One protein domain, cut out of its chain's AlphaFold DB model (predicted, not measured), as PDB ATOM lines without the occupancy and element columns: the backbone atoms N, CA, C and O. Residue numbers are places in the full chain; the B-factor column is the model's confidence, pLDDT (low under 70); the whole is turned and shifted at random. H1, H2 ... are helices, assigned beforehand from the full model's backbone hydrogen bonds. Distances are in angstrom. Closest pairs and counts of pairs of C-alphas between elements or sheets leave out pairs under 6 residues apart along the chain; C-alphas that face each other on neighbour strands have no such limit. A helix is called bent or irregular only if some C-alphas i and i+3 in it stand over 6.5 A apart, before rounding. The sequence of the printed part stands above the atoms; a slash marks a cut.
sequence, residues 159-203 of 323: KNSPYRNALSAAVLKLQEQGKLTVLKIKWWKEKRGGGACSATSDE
ATOM      1  N   LYS A 159      -8.694  46.333  -1.218       92.56
ATOM      2  CA  LYS A 159      -7.840  46.491  -2.409       92.56
ATOM      3  C   LYS A 159      -6.419  46.885  -1.978       92.56
ATOM      4  O   LYS A 159      -6.255  47.730  -1.100       92.56
ATOM      5  N   ASN A 160      -5.421  46.246  -2.584       90.88
ATOM      6  CA  ASN A 160      -3.988  46.412  -2.302       90.88
ATOM      7  C   ASN A 160      -3.548  46.047  -0.861       90.88
ATOM      8  O   ASN A 160      -2.513  46.516  -0.396       90.88
ATOM      9  N   SER A 161      -4.293  45.183  -0.155       93.94
ATOM     10  CA  SER A 161      -3.840  44.584   1.113       93.94
ATOM     11  C   SER A 161      -2.567  43.735   0.919       93.94
ATOM     12  O   SER A 161      -2.583  42.836   0.069       93.94
ATOM     13  N   PRO A 162      -1.500  43.927   1.724       94.75
ATOM     14  CA  PRO A 162      -0.261  43.148   1.606       94.75
ATOM     15  C   PRO A 162      -0.463  41.663   1.947       94.75
ATOM     16  O   PRO A 162       0.253  40.801   1.443       94.75
ATOM     17  N   TYR A 163      -1.477  41.339   2.756       93.31
ATOM     18  CA  TYR A 163      -1.761  39.971   3.192       93.31
ATOM     19  C   TYR A 163      -2.393  39.086   2.108       93.31
ATOM     20  O   TYR A 163      -2.411  37.867   2.274       93.31
ATOM     21  N   ARG A 164      -2.883  39.666   0.996       94.56
ATOM     22  CA  ARG A 164      -3.587  38.930  -0.073       94.56
ATOM     23  C   ARG A 164      -2.773  37.734  -0.564       94.56
ATOM     24  O   ARG A 164      -3.266  36.614  -0.536       94.56
ATOM     25  N   ASN A 165      -1.528  37.968  -0.974       93.38
ATOM     26  CA  ASN A 165      -0.703  36.937  -1.609       93.38
ATOM     27  C   ASN A 165      -0.338  35.816  -0.621       93.38
ATOM     28  O   ASN A 165      -0.411  34.640  -0.971       93.38
ATOM     29  N   ALA A 166      -0.016  36.174   0.627       95.12
ATOM     30  CA  ALA A 166       0.303  35.214   1.683       95.12
ATOM     31  C   ALA A 166      -0.901  34.323   2.039       95.12
ATOM     32  O   ALA A 166      -0.754  33.110   2.183       95.12
ATOM     33  N   LEU A 167      -2.102  34.905   2.130       94.62
ATOM     34  CA  LEU A 167      -3.329  34.160   2.422       94.62
ATOM     35  C   LEU A 167      -3.803  33.321   1.226       94.62
ATOM     36  O   LEU A 167      -4.210  32.182   1.432       94.62
ATOM     37  N   SER A 168      -3.687  33.808  -0.015       94.50
ATOM     38  CA  SER A 168      -3.957  32.990  -1.208       94.50
ATOM     39  C   SER A 168      -3.032  31.769  -1.283       94.50
ATOM     40  O   SER A 168      -3.517  30.659  -1.488       94.50
ATOM     41  N   ALA A 169      -1.729  31.936  -1.032       95.69
ATOM     42  CA  ALA A 169      -0.785  30.818  -0.967       95.69
ATOM     43  C   ALA A 169      -1.103  29.840   0.184       95.69
ATOM     44  O   ALA A 169      -0.984  28.626   0.020       95.69
ATOM     45  N   ALA A 170      -1.557  30.344   1.338       95.75
ATOM     46  CA  ALA A 170      -1.985  29.504   2.454       95.75
ATOM     47  C   ALA A 170      -3.253  28.689   2.134       95.75
ATOM     48  O   ALA A 170      -3.317  27.514   2.491       95.75
ATOM     49  N   VAL A 171      -4.238  29.272   1.439       95.69
ATOM     50  CA  VAL A 171      -5.460  28.566   1.011       95.69
ATOM     51  C   VAL A 171      -5.138  27.481  -0.018       95.69
ATOM     52  O   VAL A 171      -5.580  26.350   0.166       95.69
ATOM     53  N   LEU A 172      -4.304  27.775  -1.024       95.81
ATOM     54  CA  LEU A 172      -3.834  26.774  -1.993       95.81
ATOM     55  C   LEU A 172      -3.149  25.595  -1.286       95.81
ATOM     56  O   LEU A 172      -3.537  24.447  -1.485       95.81
ATOM     57  N   LYS A 173      -2.244  25.869  -0.341       96.94
ATOM     58  CA  LYS A 173      -1.579  24.833   0.465       96.94
ATOM     59  C   LYS A 173      -2.545  24.004   1.330       96.94
ATOM     60  O   LYS A 173      -2.258  22.848   1.630       96.94
ATOM     61  N   LEU A 174      -3.685  24.558   1.754       96.31
ATOM     62  CA  LEU A 174      -4.739  23.803   2.453       96.31
ATOM     63  C   LEU A 174      -5.602  22.964   1.495       96.31
ATOM     64  O   LEU A 174      -6.108  21.918   1.908       96.31
ATOM     65  N   GLN A 175      -5.755  23.401   0.243       95.12
ATOM     66  CA  GLN A 175      -6.447  22.675  -0.822       95.12
ATOM     67  C   GLN A 175      -5.610  21.486  -1.319       95.12
ATOM     68  O   GLN A 175      -6.101  20.361  -1.312       95.12
ATOM     69  N   GLU A 176      -4.330  21.708  -1.634       96.06
ATOM     70  CA  GLU A 176      -3.346  20.672  -2.002       96.06
ATOM     71  C   GLU A 176      -3.222  19.577  -0.931       96.06
ATOM     72  O   GLU A 176      -3.111  18.396  -1.243       96.06
ATOM     73  N   GLN A 177      -3.285  19.957   0.350       96.81
ATOM     74  CA  GLN A 177      -3.246  19.021   1.480       96.81
ATOM     75  C   GLN A 177      -4.600  18.351   1.783       96.81
ATOM     76  O   GLN A 177      -4.722  17.685   2.810       96.81
ATOM     77  N   GLY A 178      -5.644  18.576   0.974       95.62
ATOM     78  CA  GLY A 178      -6.997  18.037   1.180       95.62
ATOM     79  C   GLY A 178      -7.707  18.524   2.455       95.62
ATOM     80  O   GLY A 178      -8.818  18.087   2.760       95.62
ATOM     81  N   LYS A 179      -7.100  19.444   3.215       96.44
ATOM     82  CA  LYS A 179      -7.583  19.879   4.536       96.44
ATOM     83  C   LYS A 179      -8.907  20.625   4.454       96.44
ATOM     84  O   LYS A 179      -9.712  20.507   5.374       96.44
ATOM     85  N   LEU A 180      -9.156  21.347   3.362       94.56
ATOM     86  CA  LEU A 180     -10.453  21.985   3.117       94.56
ATOM     87  C   LEU A 180     -11.573  20.940   2.969       94.56
ATOM     88  O   LEU A 180     -12.637  21.108   3.560       94.56
ATOM     89  N   THR A 181     -11.316  19.822   2.283       93.31
ATOM     90  CA  THR A 181     -12.269  18.710   2.129       93.31
ATOM     91  C   THR A 181     -12.556  18.020   3.463       93.31
ATOM     92  O   THR A 181     -13.717  17.820   3.813       93.31
ATOM     93  N   VAL A 182     -11.514  17.738   4.257       95.06
ATOM     94  CA  VAL A 182     -11.658  17.190   5.621       95.06
ATOM     95  C   VAL A 182     -12.475  18.137   6.509       95.06
ATOM     96  O   VAL A 182     -13.339  17.689   7.258       95.06
ATOM     97  N   LEU A 183     -12.261  19.453   6.403       94.38
ATOM     98  CA  LEU A 183     -13.058  20.445   7.128       94.38
ATOM     99  C   LEU A 183     -14.514  20.510   6.634       94.38
ATOM    100  O   LEU A 183     -15.402  20.614   7.479       94.38
ATOM    101  N   LYS A 184     -14.786  20.398   5.323       92.06
ATOM    102  CA  LYS A 184     -16.162  20.319   4.794       92.06
ATOM    103  C   LYS A 184     -16.892  19.112   5.385       92.06
ATOM    104  O   LYS A 184     -17.925  19.292   6.017       92.06
ATOM    105  N   ILE A 185     -16.322  17.909   5.266       91.06
ATOM    106  CA  ILE A 185     -16.911  16.670   5.811       91.06
ATOM    107  C   ILE A 185     -17.179  16.821   7.316       91.06
ATOM    108  O   ILE A 185     -18.299  16.600   7.776       91.06
ATOM    109  N   LYS A 186     -16.192  17.311   8.071       92.06
ATOM    110  CA  LYS A 186     -16.299  17.510   9.518       92.06
ATOM    111  C   LYS A 186     -17.411  18.474   9.939       92.06
ATOM    112  O   LYS A 186     -18.077  18.224  10.939       92.06
ATOM    113  N   TRP A 187     -17.620  19.578   9.223       92.06
ATOM    114  CA  TRP A 187     -18.623  20.580   9.608       92.06
ATOM    115  C   TRP A 187     -20.014  20.345   9.005       92.06
ATOM    116  O   TRP A 187     -21.002  20.711   9.642       92.06
ATOM    117  N   TRP A 188     -20.113  19.698   7.839       90.75
ATOM    118  CA  TRP A 188     -21.396  19.340   7.228       90.75
ATOM    119  C   TRP A 188     -21.957  18.042   7.813       90.75
ATOM    120  O   TRP A 188     -23.090  18.076   8.292       90.75
ATOM    121  N   LYS A 189     -21.158  16.958   7.835       87.81
ATOM    122  CA  LYS A 189     -21.568  15.587   8.198       87.81
ATOM    123  C   LYS A 189     -21.272  15.195   9.655       87.81
ATOM    124  O   LYS A 189     -22.124  14.609  10.299       87.81
ATOM    125  N   GLU A 190     -20.101  15.507  10.225       85.19
ATOM    126  CA  GLU A 190     -19.713  14.952  11.552       85.19
ATOM    127  C   GLU A 190     -20.145  15.771  12.789       85.19
ATOM    128  O   GLU A 190     -19.920  15.343  13.935       85.19
ATOM    129  N   LYS A 191     -20.619  17.011  12.613       85.62
ATOM    130  CA  LYS A 191     -20.833  17.965  13.719       85.62
ATOM    131  C   LYS A 191     -22.170  18.681  13.611       85.62
ATOM    132  O   LYS A 191     -22.694  18.899  12.527       85.62
ATOM    133  N   ARG A 192     -22.710  19.087  14.770       79.50
ATOM    134  CA  ARG A 192     -23.990  19.814  14.895       79.50
ATOM    135  C   ARG A 192     -25.139  19.126  14.134       79.50
ATOM    136  O   ARG A 192     -25.801  19.777  13.333       79.50
ATOM    137  N   GLY A 193     -25.322  17.821  14.342       75.19
ATOM    138  CA  GLY A 193     -26.443  17.056  13.775       75.19
ATOM    139  C   GLY A 193     -26.361  16.728  12.280       75.19
ATOM    140  O   GLY A 193     -27.379  16.354  11.718       75.19
ATOM    141  N   GLY A 194     -25.199  16.872  11.632       77.75
ATOM    142  CA  GLY A 194     -24.997  16.292  10.297       77.75
ATOM    143  C   GLY A 194     -25.091  14.759  10.311       77.75
ATOM    144  O   GLY A 194     -24.947  14.148  11.372       77.75
ATOM    145  N   GLY A 195     -25.329  14.145   9.148       76.50
ATOM    146  CA  GLY A 195     -25.515  12.696   9.017       76.50
ATOM    147  C   GLY A 195     -26.804  12.149   9.646       76.50
ATOM    148  O   GLY A 195     -27.002  10.936   9.645       76.50
ATOM    149  N   ALA A 196     -27.700  13.002  10.160       78.56
ATOM    150  CA  ALA A 196     -28.934  12.558  10.812       78.56
ATOM    151  C   ALA A 196     -29.813  11.730   9.859       78.56
ATOM    152  O   ALA A 196     -30.347  10.697  10.251       78.56
ATOM    153  N   CYS A 197     -29.880  12.145   8.592       74.19
ATOM    154  CA  CYS A 197     -30.693  11.496   7.566       74.19
ATOM    155  C   CYS A 197     -30.021  10.277   6.905       74.19
ATOM    156  O   CYS A 197     -30.712   9.474   6.277       74.19
ATOM    157  N   SER A 198     -28.697  10.095   7.059       62.53
ATOM    158  CA  SER A 198     -28.051   8.834   6.659       62.53
ATOM    159  C   SER A 198     -28.260   7.759   7.725       62.53
ATOM    160  O   SER A 198     -28.581   6.629   7.390       62.53
ATOM    161  N   ALA A 199     -28.213   8.117   9.013       53.28
ATOM    162  CA  ALA A 199     -28.483   7.176  10.100       53.28
ATOM    163  C   ALA A 199     -29.890   6.544  10.018       53.28
ATOM    164  O   ALA A 199     -30.055   5.377  10.357       53.28
ATOM    165  N   THR A 200     -30.887   7.281   9.515       49.59
ATOM    166  CA  THR A 200     -32.255   6.784   9.272       49.59
ATOM    167  C   THR A 200     -32.444   6.048   7.940       49.59
ATOM    168  O   THR A 200     -33.559   5.628   7.649       49.59
ATOM    169  N   SER A 201     -31.404   5.919   7.109       48.34
ATOM    170  CA  SER A 201     -31.440   5.164   5.841       48.34
ATOM    171  C   SER A 201     -30.412   4.024   5.766       48.34
ATOM    172  O   SER A 201     -30.621   3.076   5.015       48.34
ATOM    173  N   ASP A 202     -29.369   4.045   6.604       43.22
ATOM    174  CA  ASP A 202     -28.481   2.902   6.866       43.22
ATOM    175  C   ASP A 202     -29.144   1.828   7.761       43.22
ATOM    176  O   ASP A 202     -28.710   0.673   7.766       43.22
ATOM    177  N   GLU A 203     -30.242   2.146   8.469       42.75
ATOM    178  CA  GLU A 203     -31.172   1.114   8.950       42.75
ATOM    179  C   GLU A 203     -31.922   0.501   7.757       42.75
ATOM    180  O   GLU A 203     -33.060   0.851   7.456       42.75
TER     181      GLU A 203
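AT A GLANCE: This is residues 159 to 203 of the 323 residues of the protein "PBPe domain-containing protein" of Lutzomyia longipalpis (UniProt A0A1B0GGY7). H1, the longest helix, and H2 make an open L, meeting near their ends, and beyond a loop the short H3 turns off again at the far end, so that the three helices follow one another as a loose zigzag with no packed core. No helix touches another, and H1 is near H2 at their corner. The printed part has 45 residues with three named helices, in the order H1, H2, H3, and no named strand; its class is all helix. It is extended, with a radius of gyration of the C-alphas of 16.4 A, and its outline is a rod spanning 53 by 21 by 11 A.

IN THESE COORDINATES: H1 is residues 163 to 176, 20.0 A from first to last C-alpha, from C-alpha 163 at (-1.761, 39.971, 3.192) to C-alpha 176 at (-3.346, 20.672, -2.002); along it y falls while x changes little. H2 is residues 179 to 188, 14.1 A long from first to last C-alpha, and begins with C-alpha 179 at (-7.583, 19.879, 4.536). H3 is residues 196 to 202, 10.4 A from first to last C-alpha, and ends with C-alpha 202 at (-28.481, 2.902, 6.866). No helix is bent or irregular.

HOW THE PARTS SIT: H1 and H2 are close but not clearly touching, with 2 pairs of C-alphas within 8 A. Their closest C-alphas, those of Leu 174 and Leu 180, are 6.0 A apart. Their lines stand about perpendicular, at 79 degrees, and their centres are 17.0 A apart. H2 and H3 are apart, and so are H1 and H3. In H1 and H2 every O i to N i+4 pair is within hydrogen-bond range. In H3 1 of 3 such pairs is within range, and 1 of 4 O i to N i+3 pairs. Residues 159 to 170, of which 163 to 170 belong to H1, stand free, and so do residues 173 to 178, of which 173 to 176 belong to H1.

THE WHOLE: The two C-alphas farthest apart are those of Asn 160 and Glu 203, at 54.0 A. The first and last printed C-alphas, those of Lys 159 and Glu 203, are 52.3 A apart. The printed part has no cut. The link from H1 to H2, 2 residues, is tight, and the link from H2 to H3, 7 residues, is short; no link is long. The mean pLDDT of the printed part is 85.5. It is 95 in H1, 93 in H2 and 59 in H3, and the model's confidence is low, under 70, in residues 198 to 203.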